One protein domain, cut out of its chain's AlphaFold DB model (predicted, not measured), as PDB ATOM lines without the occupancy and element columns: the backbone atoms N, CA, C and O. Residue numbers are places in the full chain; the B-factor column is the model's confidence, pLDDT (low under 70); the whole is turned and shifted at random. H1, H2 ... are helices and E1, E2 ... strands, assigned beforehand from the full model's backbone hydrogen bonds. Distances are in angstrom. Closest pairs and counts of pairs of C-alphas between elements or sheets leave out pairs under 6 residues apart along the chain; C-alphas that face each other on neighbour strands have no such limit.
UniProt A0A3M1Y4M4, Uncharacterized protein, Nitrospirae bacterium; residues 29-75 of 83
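AT A GLANCE: This is residues 29 to 75 of the 83 residues of an uncharacterized protein of Nitrospirae bacterium (UniProt A0A3M1Y4M4). A two-stranded hairpin, E1 and E2, makes an arm whose turn, residues 55 to 60, sticks out at one end, while one helix, H1, packs on the other end of the hairpin, chiefly on E1. After E2, residues 67 to 75 form a tail with no named element. The printed part has 47 residues, with one named helix and two named strands in the order H1, E1, E2; the sheet has the order E1 - E2, antiparallel, and the class is mixed, helices and strands. The whole is only just loose, close to compact, with a radius of gyration of the C-alphas of 11.5 A, and elongated, spanning 35 by 21 by 19 A.

IN THESE COORDINATES: E1 is residues 49 to 54, 16.6 A from first to last C-alpha, and begins at C-alpha 49 (-43.899, -22.594, 43.234). E2 is residues 61 to 66, 16.0 A long, and ends at C-alpha 66 (-44.705, -18.818, 39.573). H1 is residues 31 to 44, 18.9 A long, and begins at C-alpha 31 (-44.520, -33.242, 41.886).

HOW THE PARTS SIT: E1 and E2 are antiparallel neighbours and a hairpin, with 145 degrees between their directions. N 49 and O 66 are within hydrogen-bond range at 2.9 A, and N 64 and O 51 at 2.9 A. H1 and E1 have 14 pairs of C-alphas within 8 A, the closest being those of Gly 36 and Ser 49, 4.3 A apart. H1 and E2 are near each other, with 8 pairs of C-alphas within 10 A. In H1, 8 of 10 O i to N i+4 pairs are within hydrogen-bond range.

THE WHOLE: The two C-alphas farthest apart, those of Gly 45 and Asp 57, are 35.0 A apart. The printed part has no cut. The link from H1 to E1 is tight, with 4 residues, and that from E1 to E2 is short, with 6; residues 55 to 60 stand free. The mean pLDDT of the printed part is 96.6, and no printed residue is under 70.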
ATOM      1  N   GLU A  29     -50.843 -31.294  38.860       97.88
ATOM      2  CA  GLU A  29     -50.646 -32.478  39.704       97.88
ATOM      3  C   GLU A  29     -49.186 -32.966  39.725       97.88
ATOM      4  O   GLU A  29     -48.847 -33.906  40.445       97.88
ATOM      5  N   CYS A  30     -48.288 -32.361  38.937       95.62
ATOM      6  CA  CYS A  30     -46.898 -32.810  38.897       95.62
ATOM      7  C   CYS A  30     -46.137 -32.462  40.189       95.62
ATOM      8  O   CYS A  30     -46.298 -31.386  40.768       95.62
ATOM      9  N   SER A  31     -45.243 -33.361  40.611       97.69
ATOM     10  CA  SER A  31     -44.520 -33.242  41.886       97.69
ATOM     11  C   SER A  31     -43.678 -31.969  42.000       97.69
ATOM     12  O   SER A  31     -43.633 -31.380  43.074       97.69
ATOM     13  N   LEU A  32     -43.057 -31.503  40.908       97.69
ATOM     14  CA  LEU A  32     -42.305 -30.240  40.890       97.69
ATOM     15  C   LEU A  32     -43.182 -29.053  41.318       97.69
ATOM     16  O   LEU A  32     -42.754 -28.227  42.121       97.69
ATOM     17  N   PHE A  33     -44.405 -28.983  40.791       98.31
ATOM     18  CA  PHE A  33     -45.322 -27.881  41.052       98.31
ATOM     19  C   PHE A  33     -46.006 -28.015  42.415       98.31
ATOM     20  O   PHE A  33     -46.063 -27.045  43.167       98.31
ATOM     21  N   VAL A  34     -46.486 -29.207  42.774       98.31
ATOM     22  CA  VAL A  34     -47.155 -29.429  44.066       98.31
ATOM     23  C   VAL A  34     -46.178 -29.217  45.226       98.31
ATOM     24  O   VAL A  34     -46.451 -28.414  46.119       98.31
ATOM     25  N   ASN A  35     -45.001 -29.848  45.180       98.38
ATOM     26  CA  ASN A  35     -44.015 -29.756  46.261       98.38
ATOM     27  C   ASN A  35     -43.341 -28.377  46.314       98.38
ATOM     28  O   ASN A  35     -42.887 -27.948  47.375       98.38
ATOM     29  N   GLY A  36     -43.279 -27.661  45.185       98.19
ATOM     30  CA  GLY A  36     -42.699 -26.322  45.122       98.19
ATOM     31  C   GLY A  36     -43.402 -25.320  46.041       98.19
ATOM     32  O   GLY A  36     -42.721 -24.513  46.672       98.19
ATOM     33  N   TRP A  37     -44.730 -25.416  46.194       98.31
ATOM     34  CA  TRP A  37     -45.504 -24.554  47.100       98.31
ATOM     35  C   TRP A  37     -45.086 -24.718  48.559       98.31
ATOM     36  O   TRP A  37     -44.878 -23.736  49.272       98.31
ATOM     37  N   GLU A  38     -44.951 -25.967  49.003       98.00
ATOM     38  CA  GLU A  38     -44.518 -26.284  50.360       98.00
ATOM     39  C   GLU A  38     -43.064 -25.862  50.579       98.00
ATOM     40  O   GLU A  38     -42.775 -25.131  51.525       98.00
ATOM     41  N   MET A  39     -42.170 -26.205  49.648       98.00
ATOM     42  CA  MET A  39     -40.750 -25.861  49.734       98.00
ATOM     43  C   MET A  39     -40.520 -24.344  49.827       98.00
ATOM     44  O   MET A  39     -39.716 -23.883  50.641       98.00
ATOM     45  N   MET A  40     -41.223 -23.546  49.017       98.19
ATOM     46  CA  MET A  40     -41.104 -22.083  49.043       98.19
ATOM     47  C   MET A  40     -41.669 -21.471  50.324       98.19
ATOM     48  O   MET A  40     -41.110 -20.501  50.851       98.19
ATOM     49  N   ARG A  41     -42.749 -22.049  50.857       97.75
ATOM     50  CA  ARG A  41     -43.320 -21.639  52.140       97.75
ATOM     51  C   ARG A  41     -42.349 -21.923  53.286       97.75
ATOM     52  O   ARG A  41     -42.142 -21.045  54.116       97.75
ATOM     53  N   GLU A  42     -41.762 -23.113  53.337       98.25
ATOM     54  CA  GLU A  42     -40.926 -23.549  54.462       98.25
ATOM     55  C   GLU A  42     -39.555 -22.885  54.486       98.25
ATOM     56  O   GLU A  42     -39.122 -22.413  55.535       98.25
ATOM     57  N   ASN A  43     -38.896 -22.789  53.332       98.00
ATOM     58  CA  ASN A  43     -37.531 -22.271  53.266       98.00
ATOM     59  C   ASN A  43     -37.473 -20.743  53.166       98.00
ATOM     60  O   ASN A  43     -36.483 -20.137  53.570       98.00
ATOM     61  N   TYR A  44     -38.519 -20.113  52.619       97.19
ATOM     62  CA  TYR A  44     -38.490 -18.686  52.273       97.19
ATOM     63  C   TYR A  44     -39.726 -17.895  52.723       97.19
ATOM     64  O   TYR A  44     -39.767 -16.677  52.531       97.19
ATOM     65  N   GLY A  45     -40.745 -18.543  53.300       97.38
ATOM     66  CA  GLY A  45     -41.985 -17.875  53.707       97.38
ATOM     67  C   GLY A  45     -42.750 -17.249  52.537       97.38
ATOM     68  O   GLY A  45     -43.422 -16.234  52.720       97.38
ATOM     69  N   LYS A  46     -42.608 -17.790  51.318       97.38
ATOM     70  CA  LYS A  46     -43.237 -17.251  50.103       97.38
ATOM     71  C   LYS A  46     -44.340 -18.166  49.586       97.38
ATOM     72  O   LYS A  46     -44.164 -19.376  49.508       97.38
ATOM     73  N   THR A  47     -45.443 -17.564  49.149       97.31
ATOM     74  CA  THR A  47     -46.465 -18.229  48.331       97.31
ATOM     75  C   THR A  47     -46.001 -18.213  46.878       97.31
ATOM     76  O   THR A  47     -46.310 -17.295  46.124       97.31
ATOM     77  N   ALA A  48     -45.182 -19.193  46.516       97.69
ATOM     78  CA  ALA A  48     -44.658 -19.374  45.169       97.69
ATOM     79  C   ALA A  48     -44.420 -20.864  44.906       97.69
ATOM     80  O   ALA A  48     -44.296 -21.640  45.846       97.69
ATOM     81  N   SER A  49     -44.321 -21.255  43.644       98.25
ATOM     82  CA  SER A  49     -43.899 -22.594  43.234       98.25
ATOM     83  C   SER A  49     -43.110 -22.515  41.929       98.25
ATOM     84  O   SER A  49     -42.734 -21.429  41.490       98.25
ATOM     85  N   TYR A  50     -42.846 -23.656  41.305       97.88
ATOM     86  CA  TYR A  50     -42.097 -23.782  40.071       97.88
ATOM     87  C   TYR A  50     -42.893 -24.549  39.018       97.88
ATOM     88  O   TYR A  50     -43.565 -25.534  39.324       97.88
ATOM     89  N   ARG A  51     -42.764 -24.144  37.754       97.88
ATOM     90  CA  ARG A  51     -43.181 -24.942  36.596       97.88
ATOM     91  C   ARG A  51     -41.962 -25.387  35.800       97.88
ATOM     92  O   ARG A  51     -40.951 -24.690  35.755       97.88
ATOM     93  N   HIS A  52     -42.065 -26.554  35.171       97.69
ATOM     94  CA  HIS A  52     -41.042 -27.032  34.245       97.69
ATOM     95  C   HIS A  52     -41.062 -26.173  32.975       97.69
ATOM     96  O   HIS A  52     -42.129 -25.982  32.385       97.69
ATOM     97  N   ILE A  53     -39.887 -25.700  32.563       96.81
ATOM     98  CA  ILE A  53     -39.648 -24.903  31.353       96.81
ATOM     99  C   ILE A  53     -38.707 -25.659  30.412       96.81
ATOM    100  O   ILE A  53     -37.780 -26.317  30.880       96.81
ATOM    101  N   CYS A  54     -38.943 -25.561  29.104       97.12
ATOM    102  CA  CYS A  54     -38.079 -26.104  28.057       97.12
ATOM    103  C   CYS A  54     -37.861 -25.068  26.940       97.12
ATOM    104  O   CYS A  54     -38.817 -24.439  26.469       97.12
ATOM    105  N   PHE A  55     -36.602 -24.889  26.535       95.50
ATOM    106  CA  PHE A  55     -36.181 -23.966  25.485       95.50
ATOM    107  C   PHE A  55     -36.271 -24.634  24.105       95.50
ATOM    108  O   PHE A  55     -35.797 -25.761  23.934       95.50
ATOM    109  N   PRO A  56     -36.859 -23.964  23.097       95.38
ATOM    110  CA  PRO A  56     -37.104 -24.580  21.793       95.38
ATOM    111  C   PRO A  56     -35.837 -24.849  20.975       95.38
ATOM    112  O   PRO A  56     -35.829 -25.789  20.185       95.38
ATOM    113  N   ASP A  57     -34.786 -24.051  21.157       92.94
ATOM    114  CA  ASP A  57     -33.619 -24.076  20.268       92.94
ATOM    115  C   ASP A  57     -32.696 -25.272  20.528       92.94
ATOM    116  O   ASP A  57     -32.087 -25.811  19.606       92.94
ATOM    117  N   ASN A  58     -32.578 -25.689  21.791       92.88
ATOM    118  CA  ASN A  58     -31.625 -26.709  22.233       92.88
ATOM    119  C   ASN A  58     -32.254 -27.809  23.108       92.88
ATOM    120  O   ASN A  58     -31.564 -28.765  23.461       92.88
ATOM    121  N   GLY A  59     -33.538 -27.695  23.463       94.19
ATOM    122  CA  GLY A  59     -34.217 -28.628  24.364       94.19
ATOM    123  C   GLY A  59     -33.738 -28.556  25.817       94.19
ATOM    124  O   GLY A  59     -34.039 -29.454  26.601       94.19
ATOM    125  N   GLU A  60     -32.980 -27.520  26.185       95.69
ATOM    126  CA  GLU A  60     -32.561 -27.285  27.562       95.69
ATOM    127  C   GLU A  60     -33.788 -27.085  28.448       95.69
ATOM    128  O   GLU A  60     -34.762 -26.438  28.058       95.69
ATOM    129  N   THR A  61     -33.752 -27.662  29.649       96.50
ATOM    130  CA  THR A  61     -34.884 -27.628  30.574       96.50
ATOM    131  C   THR A  61     -34.485 -27.066  31.923       96.50
ATOM    132  O   THR A  61     -33.325 -27.120  32.326       96.50
ATOM    133  N   GLY A  62     -35.469 -26.537  32.639       94.94
ATOM    134  CA  GLY A  62     -35.266 -25.979  33.965       94.94
ATOM    135  C   GLY A  62     -36.569 -25.796  34.727       94.94
ATOM    136  O   GLY A  62     -37.606 -26.380  34.402       94.94
ATOM    137  N   ALA A  63     -36.510 -24.943  35.744       95.69
ATOM    138  CA  ALA A  63     -37.652 -24.543  36.549       95.69
ATOM    139  C   ALA A  63     -37.834 -23.023  36.484       95.69
ATOM    140  O   ALA A  63     -36.880 -22.272  36.672       95.69
ATOM    141  N   ILE A  64     -39.067 -22.573  36.257       94.38
ATOM    142  CA  ILE A  64     -39.450 -21.160  36.314       94.38
ATOM    143  C   ILE A  64     -40.379 -20.925  37.503       94.38
ATOM    144  O   ILE A  64     -41.315 -21.691  37.726       94.38
ATOM    145  N   CYS A  65     -40.110 -19.878  38.282       94.81
ATOM    146  CA  CYS A  65     -40.914 -19.520  39.448       94.81
ATOM    147  C   CYS A  65     -42.279 -18.946  39.027       94.81
ATOM    148  O   CYS A  65     -42.358 -18.128  38.111       94.81
ATOM    149  N   VAL A  66     -43.342 -19.339  39.725       96.19
ATOM    150  CA  VAL A  66     -44.705 -18.818  39.573       96.19
ATOM    151  C   VAL A  66     -45.268 -18.409  40.930       96.19
ATOM    152  O   VAL A  66     -45.029 -19.066  41.939       96.19
ATOM    153  N   LEU A  67     -46.025 -17.310  40.962       95.81
ATOM    154  CA  LEU A  67     -46.581 -16.738  42.200       95.81
ATOM    155  C   LEU A  67     -48.054 -17.110  42.435       95.81
ATOM    156  O   LEU A  67     -48.632 -16.765  43.461       95.81
ATOM    157  N   SER A  68     -48.674 -17.805  41.484       96.75
ATOM    158  CA  SER A  68     -50.039 -18.326  41.577       96.75
ATOM    159  C   SER A  68     -50.181 -19.583  40.712       96.75
ATOM    160  O   SER A  68     -49.319 -19.872  39.878       96.75
ATOM    161  N   TYR A  69     -51.285 -20.315  40.882       96.75
ATOM    162  CA  TYR A  69     -51.642 -21.431  39.997       96.75
ATOM    163  C   TYR A  69     -51.785 -20.988  38.536       96.75
ATOM    164  O   TYR A  69     -51.404 -21.722  37.627       96.75
ATOM    165  N   ASP A  70     -52.246 -19.764  38.299       96.75
ATOM    166  CA  ASP A  70     -52.412 -19.220  36.950       96.75
ATOM    167  C   ASP A  70     -51.177 -18.480  36.430       96.75
ATOM    168  O   ASP A  70     -51.195 -17.925  35.331       96.75
ATOM    169  N   GLY A  71     -50.074 -18.495  37.188       95.25
ATOM    170  CA  GLY A  71     -48.808 -17.936  36.739       95.25
ATOM    171  C   GLY A  71     -48.414 -18.518  35.382       95.25
ATOM    172  O   GLY A  71     -48.407 -19.739  35.208       95.25
ATOM    173  N   LEU A  72     -48.081 -17.629  34.443       95.19
ATOM    174  CA  LEU A  72     -47.736 -17.905  33.041       95.19
ATOM    175  C   LEU A  72     -48.902 -18.259  32.102       95.19
ATOM    176  O   LEU A  72     -48.704 -18.272  30.890       95.19
ATOM    177  N   LYS A  73     -50.122 -18.506  32.603       95.88
ATOM    178  CA  LYS A  73     -51.255 -18.876  31.731       95.88
ATOM    179  C   LYS A  73     -51.701 -17.733  30.814       95.88
ATOM    180  O   LYS A  73     -52.140 -17.987  29.704       95.88
ATOM    181  N   GLY A  74     -51.522 -16.480  31.235       94.25
ATOM    182  CA  GLY A  74     -51.815 -15.306  30.400       94.25
ATOM    183  C   GLY A  74     -50.832 -15.081  29.245       94.25
ATOM    184  O   GLY A  74     -50.992 -14.117  28.510       94.25
ATOM    185  N   GLN A  75     -49.795 -15.914  29.121       94.88
ATOM    186  CA  GLN A  75     -48.832 -15.886  28.018       94.88
ATOM    187  C   GLN A  75     -49.058 -17.045  27.039       94.88
ATOM    188  O   GLN A  75     -48.274 -17.203  26.108       94.88
TER     189      GLN A  75